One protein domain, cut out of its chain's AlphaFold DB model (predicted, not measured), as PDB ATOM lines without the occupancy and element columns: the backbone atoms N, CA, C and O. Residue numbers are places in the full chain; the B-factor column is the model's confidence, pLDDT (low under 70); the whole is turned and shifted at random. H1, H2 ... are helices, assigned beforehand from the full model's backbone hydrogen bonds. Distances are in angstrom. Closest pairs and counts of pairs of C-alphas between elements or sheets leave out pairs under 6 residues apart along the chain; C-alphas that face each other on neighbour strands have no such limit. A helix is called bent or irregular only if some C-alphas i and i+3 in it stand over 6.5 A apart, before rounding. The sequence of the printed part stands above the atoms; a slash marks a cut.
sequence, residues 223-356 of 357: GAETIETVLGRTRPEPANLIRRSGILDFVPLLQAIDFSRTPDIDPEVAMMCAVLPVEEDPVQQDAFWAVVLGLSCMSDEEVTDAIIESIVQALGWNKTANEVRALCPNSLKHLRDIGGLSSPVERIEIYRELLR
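This is residues 223 to 356 of the 357 residues of an uncharacterized protein of Corynebacterium matruchotii ATCC 33806 (UniProt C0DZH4). A rounded cluster of helices is built round H5, with H2 crossing it and H6 folding back beside it as a hairpin. H7 packs on H5 and H6; H1 packs on H3 at one side, and H4 on H9 at another. The printed part has 134 residues with nine named helices, H1 to H9 in chain order, and no named strand: all helix. It is compact, with a radius of gyration of the C-alphas of 13.7 A and spans of 38 by 35 by 28 A.

H1, residues 227 to 231, begins with C-alpha 227 at (36.262, -23.415, 14.890). H2 is residues 236 to 245, H3 250 to 257 and H4 267 to 275. H5, residues 282 to 296, runs 20.7 A from first to last C-alpha, and H6, residues 301 to 314, 20.0 A. H7 is residues 321 to 325 and H8 329 to 337. H9, residues 344 to 355, ends with C-alpha 355 at (44.270, -36.321, 15.156); it is only just irregular, with C-alphas 346 and 349 6.8 A apart.

H5 is the hub, touching four helices. H2 touches it about perpendicular, at 89 degrees; their closest C-alphas, of Pro 238 and Trp 289, are 5.7 A apart. H5 and H6 form a helical hairpin, opposite ways at a steep tilt of 40 degrees, closest at C-alphas 294 and 304, 5.1 A. H7 touches H5 at residues 287 to 291 alone, closest at C-alphas 324 and 287, 5.5 A. H9 only just touches H5, with 3 pairs of C-alphas within 8 A, closest at C-alphas 351 and 296, 6.6 A. H4 touches H9 at residues 350 to 354 alone, closest at C-alphas 273 and 354, 5.0 A. H1 touches H3, closest at C-alphas 230 and 255, 6.2 A. H8 touches no helix but is near H4 and H5. Every O i to N i+4 pair is within hydrogen-bond range in H1 to H8; in H9, 6 of 8 are.

The two C-alphas farthest apart, of Asp 264 and Asn 318, are 38.0 A apart. The printed part has no cut, and no link is long. Mean pLDDT of the printed part is 85.2; 16 residues are under 70, among them 223 to 227, 260 to 263 and 343 to 346.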
ATOM      1  N   GLY A 223      38.202 -21.710  26.875       61.81
ATOM      2  CA  GLY A 223      37.769 -20.547  26.104       61.81
ATOM      3  C   GLY A 223      37.618 -20.844  24.604       61.81
ATOM      4  O   GLY A 223      38.042 -21.873  24.091       61.81
ATOM      5  N   ALA A 224      36.974 -19.933  23.872       50.22
ATOM      6  CA  ALA A 224      36.630 -20.153  22.468       50.22
ATOM      7  C   ALA A 224      37.758 -19.723  21.504       50.22
ATOM      8  O   ALA A 224      37.802 -18.564  21.084       50.22
ATOM      9  N   GLU A 225      38.637 -20.641  21.073       56.62
ATOM     10  CA  GLU A 225      39.294 -20.466  19.763       56.62
ATOM     11  C   GLU A 225      38.242 -20.622  18.646       56.62
ATOM     12  O   GLU A 225      37.278 -21.382  18.769       56.62
ATOM     13  N   THR A 226      38.404 -19.913  17.524       64.00
ATOM     14  CA  THR A 226      37.476 -20.062  16.392       64.00
ATOM     15  C   THR A 226      37.552 -21.475  15.818       64.00
ATOM     16  O   THR A 226      38.653 -21.973  15.593       64.00
ATOM     17  N   ILE A 227      36.399 -22.069  15.488       68.88
ATOM     18  CA  ILE A 227      36.262 -23.415  14.890       68.88
ATOM     19  C   ILE A 227      37.299 -23.675  13.788       68.88
ATOM     20  O   ILE A 227      37.966 -24.704  13.778       68.88
ATOM     21  N   GLU A 228      37.485 -22.708  12.890       73.44
ATOM     22  CA  GLU A 228      38.416 -22.816  11.762       73.44
ATOM     23  C   GLU A 228      39.888 -22.945  12.176       73.44
ATOM     24  O   GLU A 228      40.656 -23.628  11.504       73.44
ATOM     25  N   THR A 229      40.284 -22.330  13.291       75.69
ATOM     26  CA  THR A 229      41.653 -22.423  13.821       75.69
ATOM     27  C   THR A 229      41.927 -23.820  14.356       75.69
ATOM     28  O   THR A 229      42.980 -24.388  14.078       75.69
ATOM     29  N   VAL A 230      40.958 -24.388  15.074       78.62
ATOM     30  CA  VAL A 230      41.059 -25.725  15.669       78.62
ATOM     31  C   VAL A 230      41.095 -26.782  14.579       78.62
ATOM     32  O   VAL A 230      42.046 -27.552  14.493       78.62
ATOM     33  N   LEU A 231      40.102 -26.754  13.685       83.44
ATOM     34  CA  LEU A 231      40.016 -27.693  12.569       83.44
ATOM     35  C   LEU A 231      41.187 -27.537  11.590       83.44
ATOM     36  O   LEU A 231      41.518 -28.488  10.894       83.44
ATOM     37  N   GLY A 232      41.829 -26.366  11.538       84.50
ATOM     38  CA  GLY A 232      43.045 -26.135  10.757       84.50
ATOM     39  C   GLY A 232      44.308 -26.788  11.331       84.50
ATOM     40  O   GLY A 232      45.299 -26.897  10.614       84.50
ATOM     41  N   ARG A 233      44.290 -27.218  12.601       86.44
ATOM     42  CA  ARG A 233      45.370 -27.980  13.259       86.44
ATOM     43  C   ARG A 233      45.066 -29.481  13.350       86.44
ATOM     44  O   ARG A 233      45.924 -30.254  13.761       86.44
ATOM     45  N   THR A 234      43.849 -29.885  12.998       90.00
ATOM     46  CA  THR A 234      43.411 -31.283  12.943       90.00
ATOM     47  C   THR A 234      43.680 -31.861  11.554       90.00
ATOM     48  O   THR A 234      43.614 -31.139  10.556       90.00
ATOM     49  N   ARG A 235      43.940 -33.170  11.464       93.38
ATOM     50  CA  ARG A 235      44.010 -33.882  10.185       93.38
ATOM     51  C   ARG A 235      42.787 -33.593   9.314       93.38
ATOM     52  O   ARG A 235      41.669 -33.479   9.833       93.38
ATOM     53  N   PRO A 236      42.970 -33.488   7.986       91.38
ATOM     54  CA  PRO A 236      41.902 -33.071   7.094       91.38
ATOM     55  C   PRO A 236      40.732 -34.056   7.095       91.38
ATOM     56  O   PRO A 236      39.596 -33.630   6.920       91.38
ATOM     57  N   GLU A 237      40.967 -35.349   7.305       94.25
ATOM     58  CA  GLU A 237      39.934 -36.382   7.301       94.25
ATOM     59  C   GLU A 237      38.919 -36.204   8.450       94.25
ATOM     60  O   GLU A 237      37.747 -35.952   8.148       94.25
ATOM     61  N   PRO A 238      39.305 -36.227   9.744       92.38
ATOM     62  CA  PRO A 238      38.374 -35.953  10.842       92.38
ATOM     63  C   PRO A 238      37.827 -34.515  10.809       92.38
ATOM     64  O   PRO A 238      36.652 -34.307  11.111       92.38
ATOM     65  N   ALA A 239      38.610 -33.520  10.370       87.94
ATOM     66  CA  ALA A 239      38.110 -32.151  10.213       87.94
ATOM     67  C   ALA A 239      36.990 -32.055   9.158       87.94
ATOM     68  O   ALA A 239      35.978 -31.382   9.368       87.94
ATOM     69  N   ASN A 240      37.139 -32.745   8.023       88.62
ATOM     70  CA  ASN A 240      36.113 -32.813   6.984       88.62
ATOM     71  C   ASN A 240      34.892 -33.611   7.441       88.62
ATOM     72  O   ASN A 240      33.771 -33.234   7.093       88.62
ATOM     73  N   LEU A 241      35.087 -34.675   8.225       90.81
ATOM     74  CA  LEU A 241      34.001 -35.447   8.823       90.81
ATOM     75  C   LEU A 241      33.122 -34.558   9.712       90.81
ATOM     76  O   LEU A 241      31.914 -34.509   9.501       90.81
ATOM     77  N   ILE A 242      33.737 -33.784  10.617       84.31
ATOM     78  CA  ILE A 242      33.054 -32.825  11.504       84.31
ATOM     79  C   ILE A 242      32.280 -31.774  10.701       84.31
ATOM     80  O   ILE A 242      31.124 -31.476  10.994       84.31
ATOM     81  N   ARG A 243      32.883 -31.232   9.635       83.50
ATOM     82  CA  ARG A 243      32.206 -30.258   8.760       83.50
ATOM     83  C   ARG A 243      31.007 -30.860   8.031       83.50
ATOM     84  O   ARG A 243      30.007 -30.172   7.851       83.50
ATOM     85  N   ARG A 244      31.119 -32.110   7.574       89.00
ATOM     86  CA  ARG A 244      30.065 -32.816   6.830       89.00
ATOM     87  C   ARG A 244      28.923 -33.278   7.729       89.00
ATOM     88  O   ARG A 244      27.782 -33.212   7.286       89.00
ATOM     89  N   SER A 245      29.224 -33.744   8.940       84.06
ATOM     90  CA  SER A 245      28.212 -34.142   9.924       84.06
ATOM     91  C   SER A 245      27.527 -32.928  10.556       84.06
ATOM     92  O   SER A 245      26.372 -33.012  10.954       84.06
ATOM     93  N   GLY A 246      28.220 -31.788  10.639       70.25
ATOM     94  CA  GLY A 246      27.720 -30.589  11.311       70.25
ATOM     95  C   GLY A 246      27.775 -30.674  12.840       70.25
ATOM     96  O   GLY A 246      27.304 -29.754  13.504       70.25
ATOM     97  N   ILE A 247      28.367 -31.737  13.399       74.12
ATOM     98  CA  ILE A 247      28.520 -31.928  14.847       74.12
ATOM     99  C   ILE A 247      29.761 -31.167  15.306       74.12
ATOM    100  O   ILE A 247      30.870 -31.697  15.363       74.12
ATOM    101  N   LEU A 248      29.582 -29.881  15.588       70.00
ATOM    102  CA  LEU A 248      30.667 -28.988  16.004       70.00
ATOM    103  C   LEU A 248      31.063 -29.170  17.479       70.00
ATOM    104  O   LEU A 248      32.055 -28.586  17.912       70.00
ATOM    105  N   ASP A 249      30.359 -30.036  18.207       68.19
ATOM    106  CA  ASP A 249      30.614 -30.387  19.610       68.19
ATOM    107  C   ASP A 249      31.971 -31.091  19.812       68.19
ATOM    108  O   ASP A 249      32.470 -31.205  20.925       68.19
ATOM    109  N   PHE A 250      32.647 -31.509  18.739       77.75
ATOM    110  CA  PHE A 250      34.026 -32.003  18.827       77.75
ATOM    111  C   PHE A 250      35.071 -30.887  18.864       77.75
ATOM    112  O   PHE A 250      36.203 -31.133  19.262       77.75
ATOM    113  N   VAL A 251      34.746 -29.656  18.463       73.75
ATOM    114  CA  VAL A 251      35.730 -28.561  18.405       73.75
ATOM    115  C   VAL A 251      36.341 -28.263  19.782       73.75
ATOM    116  O   VAL A 251      37.566 -28.179  19.862       73.75
ATOM    117  N   PRO A 252      35.564 -28.171  20.877       67.56
ATOM    118  CA  PRO A 252      36.132 -27.989  22.212       67.56
ATOM    119  C   PRO A 252      36.972 -29.180  22.680       67.56
ATOM    120  O   PRO A 252      37.995 -28.994  23.334       67.56
ATOM    121  N   LEU A 253      36.593 -30.404  22.299       76.94
ATOM    122  CA  LEU A 253      37.386 -31.603  22.569       76.94
ATOM    123  C   LEU A 253      38.727 -31.579  21.817       76.94
ATOM    124  O   LEU A 253      39.769 -31.895  22.377       76.94
ATOM    125  N   LEU A 254      38.729 -31.155  20.556       78.50
ATOM    126  CA  LEU A 254      39.945 -31.024  19.753       78.50
ATOM    127  C   LEU A 254      40.858 -29.900  20.269       78.50
ATOM    128  O   LEU A 254      42.078 -30.055  20.258       78.50
ATOM    129  N   GLN A 255      40.287 -28.795  20.765       72.06
ATOM    130  CA  GLN A 255      41.037 -27.763  21.499       72.06
ATOM    131  C   GLN A 255      41.691 -28.351  22.747       72.06
ATOM    132  O   GLN A 255      42.869 -28.119  22.994       72.06
ATOM    133  N   ALA A 256      40.924 -29.131  23.505       71.56
ATOM    134  CA  ALA A 256      41.360 -29.796  24.722       71.56
ATOM    135  C   ALA A 256      42.498 -30.803  24.499       71.56
ATOM    136  O   ALA A 256      43.416 -30.881  25.314       71.56
ATOM    137  N   ILE A 257      42.466 -31.557  23.398       75.00
ATOM    138  CA  ILE A 257      43.544 -32.490  23.041       75.00
ATOM    139  C   ILE A 257      44.861 -31.735  22.787       75.00
ATOM    140  O   ILE A 257      45.927 -32.291  23.050       75.00
ATOM    141  N   ASP A 258      44.789 -30.472  22.360       69.50
ATOM    142  CA  ASP A 258      45.911 -29.568  22.095       69.50
ATOM    143  C   ASP A 258      46.952 -30.135  21.112       69.50
ATOM    144  O   ASP A 258      47.960 -30.750  21.471       69.50
ATOM    145  N   PHE A 259      46.721 -29.874  19.825       75.19
ATOM    146  CA  PHE A 259      47.618 -30.270  18.736       75.19
ATOM    147  C   PHE A 259      48.887 -29.420  18.612       75.19
ATOM    148  O   PHE A 259      49.716 -29.696  17.745       75.19
ATOM    149  N   SER A 260      49.060 -28.377  19.432       65.06
ATOM    150  CA  SER A 260      50.290 -27.577  19.409       65.06
ATOM    151  C   SER A 260      51.484 -28.313  20.032       65.06
ATOM    152  O   SER A 260      52.638 -27.981  19.740       65.06
ATOM    153  N   ARG A 261      51.214 -29.353  20.829       61.19
ATOM    154  CA  ARG A 261      52.214 -30.200  21.478       61.19
ATOM    155  C   ARG A 261      52.758 -31.274  20.531       61.19
ATOM    156  O   ARG A 261      52.028 -31.881  19.748       61.19
ATOM    157  N   THR A 262      54.059 -31.551  20.629       67.31
ATOM    158  CA  THR A 262      54.658 -32.772  20.069       67.31
ATOM    159  C   THR A 262      54.403 -33.933  21.028       67.31
ATOM    160  O   THR A 262      54.915 -33.868  22.147       67.31
ATOM    161  N   PRO A 263      53.633 -34.961  20.637       68.56
ATOM    162  CA  PRO A 263      53.337 -36.096  21.505       68.56
ATOM    163  C   PRO A 263      54.618 -36.808  21.939       68.56
ATOM    164  O   PRO A 263      55.508 -37.046  21.117       68.56
ATOM    165  N   ASP A 264      54.714 -37.128  23.229       77.56
ATOM    166  CA  ASP A 264      55.800 -37.953  23.771       77.56
ATOM    167  C   ASP A 264      55.429 -39.425  23.595       77.56
ATOM    168  O   ASP A 264      54.951 -40.096  24.508       77.56
ATOM    169  N   ILE A 265      55.544 -39.888  22.356       84.12
ATOM    170  CA  ILE A 265      55.197 -41.247  21.955       84.12
ATOM    171  C   ILE A 265      56.382 -41.911  21.270       84.12
ATOM    172  O   ILE A 265      57.244 -41.255  20.676       84.12
ATOM    173  N   ASP A 266      56.394 -43.239  21.314       88.94
ATOM    174  CA  ASP A 266      57.381 -44.021  20.584       88.94
ATOM    175  C   ASP A 266      57.322 -43.680  19.074       88.94
ATOM    176  O   ASP A 266      56.228 -43.631  18.498       88.94
ATOM    177  N   PRO A 267      58.466 -43.447  18.401       89.62
ATOM    178  CA  PRO A 267      58.501 -43.185  16.964       89.62
ATOM    179  C   PRO A 267      57.769 -44.233  16.113       89.62
ATOM    180  O   PRO A 267      57.206 -43.884  15.075       89.62
ATOM    181  N   GLU A 268      57.749 -45.502  16.530       90.31
ATOM    182  CA  GLU A 268      57.009 -46.570  15.851       90.31
ATOM    183  C   GLU A 268      55.489 -46.365  15.964       90.31
ATOM    184  O   GLU A 268      54.767 -46.519  14.975       90.31
ATOM    185  N   VAL A 269      55.008 -45.916  17.129       91.25
ATOM    186  CA  VAL A 269      53.603 -45.533  17.344       91.25
ATOM    187  C   VAL A 269      53.246 -44.316  16.493       91.25
ATOM    188  O   VAL A 269      52.216 -44.328  15.822       91.25
ATOM    189  N   ALA A 270      54.121 -43.307  16.431       90.81
ATOM    190  CA  ALA A 270      53.909 -42.129  15.589       90.81
ATOM    191  C   ALA A 270      53.799 -42.492  14.098       90.81
ATOM    192  O   ALA A 270      52.900 -42.023  13.395       90.81
ATOM    193  N   MET A 271      54.674 -43.383  13.618       91.12
ATOM    194  CA  MET A 271      54.617 -43.899  12.247       91.12
ATOM    195  C   MET A 271      53.316 -44.656  11.975       91.12
ATOM    196  O   MET A 271      52.736 -44.493  10.902       91.12
ATOM    197  N   MET A 272      52.830 -45.445  12.937       92.50
ATOM    198  CA  MET A 272      51.551 -46.140  12.804       92.50
ATOM    199  C   MET A 272      50.373 -45.158  12.766       92.50
ATOM    200  O   MET A 272      49.502 -45.277  11.906       92.50
ATOM    201  N   CYS A 273      50.366 -44.140  13.632       92.81
ATOM    202  CA  CYS A 273      49.362 -43.078  13.602       92.81
ATOM    203  C   CYS A 273      49.330 -42.372  12.242       92.81
ATOM    204  O   CYS A 273      48.255 -42.024  11.765       92.81
ATOM    205  N   ALA A 274      50.477 -42.151  11.596       91.25
ATOM    206  CA  ALA A 274      50.562 -41.481  10.295       91.25
ATOM    207  C   ALA A 274      49.954 -42.281   9.128       91.25
ATOM    208  O   ALA A 274      49.567 -41.681   8.128       91.25
ATOM    209  N   VAL A 275      49.864 -43.612   9.239       93.00
ATOM    210  CA  VAL A 275      49.305 -44.481   8.184       93.00
ATOM    211  C   VAL A 275      47.850 -44.880   8.427       93.00
ATOM    212  O   VAL A 275      47.265 -45.564   7.592       93.00
ATOM    213  N   LEU A 276      47.270 -44.482   9.562       95.31
ATOM    214  CA  LEU A 276      45.865 -44.716   9.877       95.31
ATOM    215  C   LEU A 276      44.963 -43.600   9.317       95.31
ATOM    216  O   LEU A 276      45.326 -42.424   9.427       95.31
ATOM    217  N   PRO A 277      43.761 -43.941   8.806       97.06
ATOM    218  CA  PRO A 277      43.243 -45.294   8.568       97.06
ATOM    219  C   PRO A 277      43.938 -46.017   7.407       97.06
ATOM    220  O   PRO A 277      44.318 -45.399   6.417       97.06
ATOM    221  N   VAL A 278      44.032 -47.348   7.500       96.44
ATOM    222  CA  VAL A 278      44.575 -48.217   6.441       96.44
ATOM    223  C   VAL A 278      43.535 -48.634   5.396       96.44
ATOM    224  O   VAL A 278      43.896 -49.228   4.381       96.44
ATOM    225  N   GLU A 279      42.243 -48.389   5.630       95.75
ATOM    226  CA  GLU A 279      41.200 -48.677   4.647       95.75
ATOM    227  C   GLU A 279      41.243 -47.695   3.462       95.75
ATOM    228  O   GLU A 279      41.488 -46.503   3.627       95.75
ATOM    229  N   GLU A 280      40.977 -48.194   2.250       92.94
ATOM    230  CA  GLU A 280      40.983 -47.383   1.018       92.94
ATOM    231  C   GLU A 280      39.598 -46.813   0.662       92.94
ATOM    232  O   GLU A 280      39.498 -45.825  -0.063       92.94
ATOM    233  N   ASP A 281      38.521 -47.444   1.142       95.81
ATOM    234  CA  ASP A 281      37.147 -47.011   0.874       95.81
ATOM    235  C   ASP A 281      36.806 -45.780   1.738       95.81
ATOM    236  O   ASP A 281      36.883 -45.876   2.967       95.81
ATOM    237  N   PRO A 282      36.372 -44.646   1.147       93.50
ATOM    238  CA  PRO A 282      35.993 -43.448   1.895       93.50
ATOM    239  C   PRO A 282      34.966 -43.694   3.006       93.50
ATOM    240  O   PRO A 282      35.034 -43.056   4.052       93.50
ATOM    241  N   VAL A 283      34.033 -44.635   2.821       94.19
ATOM    242  CA  VAL A 283      33.042 -44.992   3.853       94.19
ATOM    243  C   VAL A 283      33.719 -45.687   5.037       94.19
ATOM    244  O   VAL A 283      33.348 -45.472   6.187       94.19
ATOM    245  N   GLN A 284      34.730 -46.512   4.783       96.62
ATOM    246  CA  GLN A 284      35.475 -47.191   5.842       96.62
ATOM    247  C   GLN A 284      36.416 -46.224   6.574       96.62
ATOM    248  O   GLN A 284      36.554 -46.309   7.793       96.62
ATOM    249  N   GLN A 285      36.997 -45.260   5.855       96.19
ATOM    250  CA  GLN A 285      37.792 -44.182   6.446       96.19
ATOM    251  C   GLN A 285      36.937 -43.281   7.346       96.19
ATOM    252  O   GLN A 285      37.303 -43.039   8.494       96.19
ATOM    253  N   ASP A 286      35.772 -42.836   6.864       96.06
ATOM    254  CA  ASP A 286      34.803 -42.068   7.657       96.06
ATOM    255  C   ASP A 286      34.366 -42.859   8.907       96.06
ATOM    256  O   ASP A 286      34.300 -42.298  10.000       96.06
ATOM    257  N   ALA A 287      34.127 -44.171   8.774       97.19
ATOM    258  CA  ALA A 287      33.789 -45.043   9.900       97.19
ATOM    259  C   ALA A 287      34.912 -45.107  10.947       97.19
ATOM    260  O   ALA A 287      34.641 -45.003  12.142       97.19
ATOM    261  N   PHE A 288      36.172 -45.242  10.522       98.00
ATOM    262  CA  PHE A 288      37.315 -45.188  11.433       98.00
ATOM    263  C   PHE A 288      37.375 -43.859  12.185       98.00
ATOM    264  O   PHE A 288      37.469 -43.858  13.411       98.00
ATOM    265  N   TRP A 289      37.265 -42.732  11.482       96.75
ATOM    266  CA  TRP A 289      37.337 -41.416  12.114       96.75
ATOM    267  C   TRP A 289      36.157 -41.134  13.047       96.75
ATOM    268  O   TRP A 289      36.360 -40.514  14.088       96.75
ATOM    269  N   ALA A 290      34.959 -41.645  12.751       94.38
ATOM    270  CA  ALA A 290      33.829 -41.589  13.678       94.38
ATOM    271  C   ALA A 290      34.127 -42.348  14.983       94.38
ATOM    272  O   ALA A 290      33.875 -41.830  16.070       94.38
ATOM    273  N   VAL A 291      34.728 -43.541  14.887       94.94
ATOM    274  CA  VAL A 291      35.149 -44.323  16.061       94.94
ATOM    275  C   VAL A 291      36.246 -43.602  16.846       94.94
ATOM    276  O   VAL A 291      36.164 -43.531  18.068       94.94
ATOM    277  N   VAL A 292      37.244 -43.031  16.167       93.88
ATOM    278  CA  VAL A 292      38.324 -42.265  16.810       93.88
ATOM    279  C   VAL A 292      37.773 -41.053  17.560       93.88
ATOM    280  O   VAL A 292      38.159 -40.834  18.705       93.88
ATOM    281  N   LEU A 293      36.854 -40.292  16.956       89.50
ATOM    282  CA  LEU A 293      36.216 -39.149  17.613       89.50
ATOM    283  C   LEU A 293      35.411 -39.588  18.843       89.50
ATOM    284  O   LEU A 293      35.584 -38.999  19.905       89.50
ATOM    285  N   GLY A 294      34.619 -40.660  18.742       87.50
ATOM    286  CA  GLY A 294      33.893 -41.211  19.891       87.50
ATOM    287  C   GLY A 294      34.823 -41.641  21.029       87.50
ATOM    288  O   GLY A 294      34.625 -41.256  22.177       87.50
ATOM    289  N   LEU A 295      35.896 -42.371  20.717       86.25
ATOM    290  CA  LEU A 295      36.871 -42.820  21.717       86.25
ATOM    291  C   LEU A 295      37.659 -41.663  22.347       86.25
ATOM    292  O   LEU A 295      38.042 -41.742  23.521       86.25
ATOM    293  N   SER A 296      37.885 -40.588  21.585       84.25
ATOM    294  CA  SER A 296      38.572 -39.389  22.066       84.25
ATOM    295  C   SER A 296      37.781 -38.634  23.134       84.25
ATOM    296  O   SER A 296      38.385 -37.895  23.906       84.25
ATOM    297  N   CYS A 297      36.469 -38.875  23.250       78.50
ATOM    298  CA  CYS A 297      35.632 -38.317  24.314       78.50
ATOM    299  C   CYS A 297      35.905 -38.929  25.697       78.50
ATOM    300  O   CYS A 297      35.384 -38.433  26.688       78.50
ATOM    301  N   MET A 298      36.713 -39.993  25.787       73.94
ATOM    302  CA  MET A 298      37.107 -40.624  27.059       73.94
ATOM    303  C   MET A 298      35.933 -41.077  27.947       73.94
ATOM    304  O   MET A 298      36.080 -41.189  29.163       73.94
ATOM    305  N   SER A 299      34.786 -41.362  27.332       72.88
ATOM    306  CA  SER A 299      33.579 -41.861  27.994       72.88
ATOM    307  C   SER A 299      33.584 -43.391  28.113       72.88
ATOM    308  O   SER A 299      34.465 -44.069  27.568       72.88
ATOM    309  N   ASP A 300      32.601 -43.941  28.828       75.69
ATOM    310  CA  ASP A 300      32.330 -45.380  28.837       75.69
ATOM    311  C   ASP A 300      31.874 -45.899  27.457       75.69
ATOM    312  O   ASP A 300      31.711 -45.141  26.495       75.69
ATOM    313  N   GLU A 301      31.724 -47.219  27.342       81.38
ATOM    314  CA  GLU A 301      31.394 -47.892  26.082       81.38
ATOM    315  C   GLU A 301      30.004 -47.509  25.549       81.38
ATOM    316  O   GLU A 301      29.870 -47.288  24.347       81.38
ATOM    317  N   GLU A 302      28.999 -47.355  26.415       80.50
ATOM    318  CA  GLU A 302      27.626 -47.027  26.009       80.50
ATOM    319  C   GLU A 302      27.542 -45.607  25.444       80.50
ATOM    320  O   GLU A 302      26.986 -45.380  24.367       80.50
ATOM    321  N   VAL A 303      28.165 -44.646  26.131       77.00
ATOM    322  CA  VAL A 303      28.242 -43.258  25.668       77.00
ATOM    323  C   VAL A 303      29.088 -43.162  24.399       77.00
ATOM    324  O   VAL A 303      28.715 -42.464  23.454       77.00
ATOM    325  N   THR A 304      30.200 -43.898  24.331       82.19
ATOM    326  CA  THR A 304      31.032 -43.964  23.120       82.19
ATOM    327  C   THR A 304      30.222 -44.468  21.922       82.19
ATOM    328  O   THR A 304      30.326 -43.899  20.832       82.19
ATOM    329  N   ASP A 305      29.400 -45.503  22.105       88.19
ATOM    330  CA  ASP A 305      28.535 -46.056  21.060       88.19
ATOM    331  C   ASP A 305      27.503 -45.035  20.580       88.19
ATOM    332  O   ASP A 305      27.395 -44.795  19.374       88.19
ATOM    333  N   ALA A 306      26.821 -44.365  21.510       80.56
ATOM    334  CA  ALA A 306      25.849 -43.325  21.186       80.56
ATOM    335  C   ALA A 306      26.476 -42.167  20.386       80.56
ATOM    336  O   ALA A 306      25.876 -41.659  19.434       80.56
ATOM    337  N   ILE A 307      27.709 -41.771  20.723       84.38
ATOM    338  CA  ILE A 307      28.445 -40.733  19.989       84.38
ATOM    339  C   ILE A 307      28.754 -41.193  18.560       84.38
ATOM    340  O   ILE A 307      28.513 -40.446  17.609       84.38
ATOM    341  N   ILE A 308      29.259 -42.419  18.386       89.06
ATOM    342  CA  ILE A 308      29.563 -42.978  17.059       89.06
ATOM    343  C   ILE A 308      28.301 -43.006  16.193       89.06
ATOM    344  O   ILE A 308      28.340 -42.580  15.036       89.06
ATOM    345  N   GLU A 309      27.185 -43.476  16.753       90.25
ATOM    346  CA  GLU A 309      25.889 -43.547  16.074       90.25
ATOM    347  C   GLU A 309      25.383 -42.163  15.668       90.25
ATOM    348  O   GLU A 309      24.984 -41.973  14.517       90.25
ATOM    349  N   SER A 310      25.495 -41.172  16.555       85.62
ATOM    350  CA  SER A 310      25.136 -39.780  16.267       85.62
ATOM    351  C   SER A 310      25.937 -39.205  15.089       85.62
ATOM    352  O   SER A 310      25.356 -38.630  14.162       85.62
ATOM    353  N   ILE A 311      27.259 -39.434  15.053       87.06
ATOM    354  CA  ILE A 311      28.121 -38.994  13.941       87.06
ATOM    355  C   ILE A 311      27.645 -39.582  12.617       87.06
ATOM    356  O   ILE A 311      27.443 -38.851  11.644       87.06
ATOM    357  N   VAL A 312      27.475 -40.904  12.553       91.56
ATOM    358  CA  VAL A 312      27.139 -41.562  11.286       91.56
ATOM    359  C   VAL A 312      25.695 -41.293  10.863       91.56
ATOM    360  O   VAL A 312      25.434 -41.149   9.668       91.56
ATOM    361  N   GLN A 313      24.776 -41.113  11.813       87.62
ATOM    362  CA  GLN A 313      23.409 -40.682  11.539       87.62
ATOM    363  C   GLN A 313      23.379 -39.287  10.911       87.62
ATOM    364  O   GLN A 313      22.667 -39.078   9.924       87.62
ATOM    365  N   ALA A 314      24.189 -38.351  11.410       83.75
ATOM    366  CA  ALA A 314      24.317 -37.013  10.836       83.75
ATOM    367  C   ALA A 314      24.911 -37.029   9.412       83.75
ATOM    368  O   ALA A 314      24.570 -36.190   8.579       83.75
ATOM    369  N   LEU A 315      25.729 -38.036   9.087       88.19
ATOM    370  CA  LEU A 315      26.215 -38.302   7.725       88.19
ATOM    371  C   LEU A 315      25.180 -39.014   6.832       88.19
ATOM    372  O   LEU A 315      25.453 -39.286   5.660       88.19
ATOM    373  N   GLY A 316      23.990 -39.308   7.365       90.38
ATOM    374  CA  GLY A 316      22.891 -39.967   6.664       90.38
ATOM    375  C   GLY A 316      22.978 -41.492   6.652       90.38
ATOM    376  O   GLY A 316      22.334 -42.134   5.819       90.38
ATOM    377  N   TRP A 317      23.785 -42.096   7.526       93.19
ATOM    378  CA  TRP A 317      23.913 -43.546   7.630       93.19
ATOM    379  C   TRP A 317      22.998 -44.071   8.730       93.19
ATOM    380  O   TRP A 317      22.980 -43.557   9.840       93.19
ATOM    381  N   ASN A 318      22.269 -45.144   8.441       92.00
ATOM    382  CA  ASN A 318      21.501 -45.863   9.452       92.00
ATOM    383  C   ASN A 318      22.284 -47.117   9.858       92.00
ATOM    384  O   ASN A 318      22.109 -48.174   9.246       92.00
ATOM    385  N   LYS A 319      23.237 -46.952  10.783       93.62
ATOM    386  CA  LYS A 319      24.145 -47.999  11.266       93.62
ATOM    387  C   LYS A 319      24.370 -47.852  12.765       93.62
ATOM    388  O   LYS A 319      24.529 -46.736  13.241       93.62
ATOM    389  N   THR A 320      24.443 -48.979  13.456       96.62
ATOM    390  CA  THR A 320      24.843 -49.057  14.871       96.62
ATOM    391  C   THR A 320      26.354 -48.894  15.036       96.62
ATOM    392  O   THR A 320      27.112 -49.159  14.095       96.62
ATOM    393  N   ALA A 321      26.829 -48.549  16.235       93.25
ATOM    394  CA  ALA A 321      28.260 -48.413  16.525       93.25
ATOM    395  C   ALA A 321      29.049 -49.689  16.178       93.25
ATOM    396  O   ALA A 321      30.134 -49.633  15.592       93.25
ATOM    397  N   ASN A 322      28.469 -50.860  16.448       96.62
ATOM    398  CA  ASN A 322      29.055 -52.155  16.098       96.62
ATOM    399  C   ASN A 322      29.192 -52.362  14.584       96.62
ATOM    400  O   ASN A 322      30.215 -52.863  14.114       96.62
ATOM    401  N   GLU A 323      28.194 -51.948  13.805       97.31
ATOM    402  CA  GLU A 323      28.272 -51.996  12.344       97.31
ATOM    403  C   GLU A 323      29.296 -51.002  11.796       97.31
ATOM    404  O   GLU A 323      29.965 -51.316  10.814       97.31
ATOM    405  N   VAL A 324      29.452 -49.833  12.426       97.38
ATOM    406  CA  VAL A 324      30.483 -48.848  12.064       97.38
ATOM    407  C   VAL A 324      31.879 -49.412  12.330       97.38
ATOM    408  O   VAL A 324      32.715 -49.405  11.430       97.38
ATOM    409  N   ARG A 325      32.124 -49.999  13.509       97.56
ATOM    410  CA  ARG A 325      33.406 -50.663  13.822       97.56
ATOM    411  C   ARG A 325      33.727 -51.807  12.860       97.56
ATOM    412  O   ARG A 325      34.887 -52.014  12.509       97.56
ATOM    413  N   ALA A 326      32.712 -52.537  12.397       97.38
ATOM    414  CA  ALA A 326      32.884 -53.615  11.426       97.38
ATOM    415  C   ALA A 326      33.336 -53.130  10.032       97.38
ATOM    416  O   ALA A 326      33.800 -53.949   9.239       97.38
ATOM    417  N   LEU A 327      33.227 -51.829   9.729       97.06
ATOM    418  CA  LEU A 327      33.695 -51.244   8.467       97.06
ATOM    419  C   LEU A 327      35.202 -50.953   8.455       97.06
ATOM    420  O   LEU A 327      35.780 -50.921   7.376       97.06
ATOM    421  N   CYS A 328      35.846 -50.785   9.613       97.19
ATOM    422  CA  CYS A 328      37.269 -50.433   9.726       97.19
ATOM    423  C   CYS A 328      38.096 -51.416  10.591       97.19
ATOM    424  O   CYS A 328      38.863 -51.008  11.471       97.19
ATOM    425  N   PRO A 329      37.966 -52.745  10.388       96.31
ATOM    426  CA  PRO A 329      38.537 -53.737  11.300       96.31
ATOM    427  C   PRO A 329      40.072 -53.750  11.304       96.31
ATOM    428  O   PRO A 329      40.672 -54.115  12.317       96.31
ATOM    429  N   ASN A 330      40.717 -53.370  10.195       96.50
ATOM    430  CA  ASN A 330      42.174 -53.372  10.098       96.50
ATOM    431  C   ASN A 330      42.755 -52.174  10.851       96.50
ATOM    432  O   ASN A 330      43.657 -52.352  11.669       96.50
ATOM    433  N   SER A 331      42.190 -50.982  10.655       97.19
ATOM    434  CA  SER A 331      42.604 -49.792  11.402       97.19
ATOM    435  C   SER A 331      42.346 -49.923  12.895       97.19
ATOM    436  O   SER A 331      43.216 -49.579  13.687       97.19
ATOM    437  N   LEU A 332      41.206 -50.489  13.308       96.38
ATOM    438  CA  LEU A 332      40.934 -50.720  14.732       96.38
ATOM    439  C   LEU A 332      41.884 -51.742  15.360       96.38
ATOM    440  O   LEU A 332      42.226 -51.626  16.537       96.38
ATOM    441  N   LYS A 333      42.337 -52.736  14.587       95.25
ATOM    442  CA  LYS A 333      43.378 -53.657  15.042       95.25
ATOM    443  C   LYS A 333      44.697 -52.915  15.272       95.25
ATOM    444  O   LYS A 333      45.256 -53.031  16.354       95.25
ATOM    445  N   HIS A 334      45.148 -52.121  14.305       94.75
ATOM    446  CA  HIS A 334      46.373 -51.327  14.439       94.75
ATOM    447  C   HIS A 334      46.293 -50.306  15.578       94.75
ATOM    448  O   HIS A 334      47.242 -50.179  16.344       94.75
ATOM    449  N   LEU A 335      45.144 -49.642  15.743       94.44
ATOM    450  CA  LEU A 335      44.893 -48.724  16.853       94.44
ATOM    451  C   LEU A 335      44.999 -49.438  18.208       94.44
ATOM    452  O   LEU A 335      45.579 -48.898  19.143       94.44
ATOM    453  N   ARG A 336      44.483 -50.669  18.320       92.75
ATOM    454  CA  ARG A 336      44.643 -51.494  19.527       92.75
ATOM    455  C   ARG A 336      46.105 -51.857  19.778       92.75
ATOM    456  O   ARG A 336      46.544 -51.769  20.919       92.75
ATOM    457  N   ASP A 337      46.830 -52.256  18.734       92.31
ATOM    458  CA  ASP A 337      48.223 -52.710  18.835       92.31
ATOM    459  C   ASP A 337      49.155 -51.598  19.351       92.31
ATOM    460  O   ASP A 337      50.117 -51.891  20.057       92.31
ATOM    461  N   ILE A 338      48.840 -50.329  19.066       91.62
ATOM    462  CA  ILE A 338      49.588 -49.169  19.579       91.62
ATOM    463  C   ILE A 338      49.078 -48.628  20.919       91.62
ATOM    464  O   ILE A 338      49.619 -47.644  21.404       91.62
ATOM    465  N   GLY A 339      48.054 -49.242  21.520       87.94
ATOM    466  CA  GLY A 339      47.501 -48.818  22.813       87.94
ATOM    467  C   GLY A 339      46.346 -47.813  22.734       87.94
ATOM    468  O   GLY A 339      45.868 -47.351  23.759       87.94
ATOM    469  N   GLY A 340      45.800 -47.508  21.556       84.88
ATOM    470  CA  GLY A 340      44.695 -46.547  21.402       84.88
ATOM    471  C   GLY A 340      43.367 -46.964  22.058       84.88
ATOM    472  O   GLY A 340      42.425 -46.174  22.091       84.88
ATOM    473  N   LEU A 341      43.283 -48.188  22.590       82.62
ATOM    474  CA  LEU A 341      42.149 -48.710  23.363       82.62
ATOM    475  C   LEU A 341      42.508 -48.992  24.835       82.62
ATOM    476  O   LEU A 341      41.747 -49.676  25.517       82.62
ATOM    477  N   SER A 342      43.670 -48.533  25.315       77.94
ATOM    478  CA  SER A 342      44.088 -48.701  26.710       77.94
ATOM    479  C   SER A 342      43.416 -47.666  27.628       77.94
ATOM    480  O   SER A 342      42.358 -47.116  27.290       77.94
ATOM    481  N   SER A 343      43.970 -47.439  28.822       69.50
ATOM    482  CA  SER A 343      43.404 -46.482  29.775       69.50
ATOM    483  C   SER A 343      43.316 -45.061  29.176       69.50
ATOM    484  O   SER A 343      44.133 -44.701  28.323       69.50
ATOM    485  N   PRO A 344      42.344 -44.223  29.596       64.38
ATOM    486  CA  PRO A 344      42.164 -42.871  29.053       64.38
ATOM    487  C   PRO A 344      43.429 -41.998  29.082       64.38
ATOM    488  O   PRO A 344      43.678 -41.243  28.143       64.38
ATOM    489  N   VAL A 345      44.246 -42.144  30.130       62.41
ATOM    490  CA  VAL A 345      45.501 -41.400  30.308       62.41
ATOM    491  C   VAL A 345      46.562 -41.851  29.308       62.41
ATOM    492  O   VAL A 345      47.174 -41.018  28.655       62.41
ATOM    493  N   GLU A 346      46.754 -43.157  29.125       68.25
ATOM    494  CA  GLU A 346      47.759 -43.682  28.189       68.25
ATOM    495  C   GLU A 346      47.405 -43.374  26.731       68.25
ATOM    496  O   GLU A 346      48.283 -43.113  25.908       68.25
ATOM    497  N   ARG A 347      46.111 -43.377  26.394       82.38
ATOM    498  CA  ARG A 347      45.690 -43.183  25.008       82.38
ATOM    499  C   ARG A 347      45.673 -41.717  24.565       82.38
ATOM    500  O   ARG A 347      45.738 -41.479  23.364       82.38
ATOM    501  N   ILE A 348      45.638 -40.727  25.468       81.56
ATOM    502  CA  ILE A 348      45.536 -39.300  25.085       81.56
ATOM    503  C   ILE A 348      46.666 -38.847  24.145       81.56
ATOM    504  O   ILE A 348      46.406 -38.136  23.178       81.56
ATOM    505  N   GLU A 349      47.902 -39.307  24.372       83.38
ATOM    506  CA  GLU A 349      49.056 -38.978  23.522       83.38
ATOM    507  C   GLU A 349      48.929 -39.604  22.125       83.38
ATOM    508  O   GLU A 349      49.271 -38.979  21.120       83.38
ATOM    509  N   ILE A 350      48.351 -40.806  22.046       89.75
ATOM    510  CA  ILE A 350      48.063 -41.493  20.781       89.75
ATOM    511  C   ILE A 350      47.000 -40.720  20.001       89.75
ATOM    512  O   ILE A 350      47.199 -40.452  18.819       89.75
ATOM    513  N   TYR A 351      45.894 -40.320  20.642       89.50
ATOM    514  CA  TYR A 351      44.847 -39.526  19.985       89.50
ATOM    515  C   TYR A 351      45.351 -38.140  19.578       89.50
ATOM    516  O   TYR A 351      44.971 -37.653  18.514       89.50
ATOM    517  N   ARG A 352      46.253 -37.533  20.359       87.94
ATOM    518  CA  ARG A 352      46.923 -36.284  19.982       87.94
ATOM    519  C   ARG A 352      47.736 -36.448  18.699       87.94
ATOM    520  O   ARG A 352      47.583 -35.633  17.794       87.94
ATOM    521  N   GLU A 353      48.551 -37.495  18.580       90.69
ATOM    522  CA  GLU A 353      49.301 -37.758  17.340       90.69
ATOM    523  C   GLU A 353      48.388 -38.140  16.170       90.69
ATOM    524  O   GLU A 353      48.612 -37.736  15.030       90.69
ATOM    525  N   LEU A 354      47.363 -38.944  16.439       92.06
ATOM    526  CA  LEU A 354      46.470 -39.467  15.416       92.06
ATOM    527  C   LEU A 354      45.602 -38.366  14.797       92.06
ATOM    528  O   LEU A 354      45.332 -38.410  13.600       92.06
ATOM    529  N   LEU A 355      45.167 -37.389  15.595       91.44
ATOM    530  CA  LEU A 355      44.270 -36.321  15.156       91.44
ATOM    531  C   LEU A 355      44.999 -35.043  14.715       91.44
ATOM    532  O   LEU A 355      44.375 -34.235  14.024       91.44
ATOM    533  N   ARG A 356      46.281 -34.839  15.055       88.31
ATOM    534  CA  ARG A 356      47.030 -33.644  14.618       88.31
ATOM    535  C   ARG A 356      47.419 -33.697  13.140       88.31
ATOM    536  O   ARG A 356      47.753 -34.766  12.620       88.31
TER     537      ARG A 356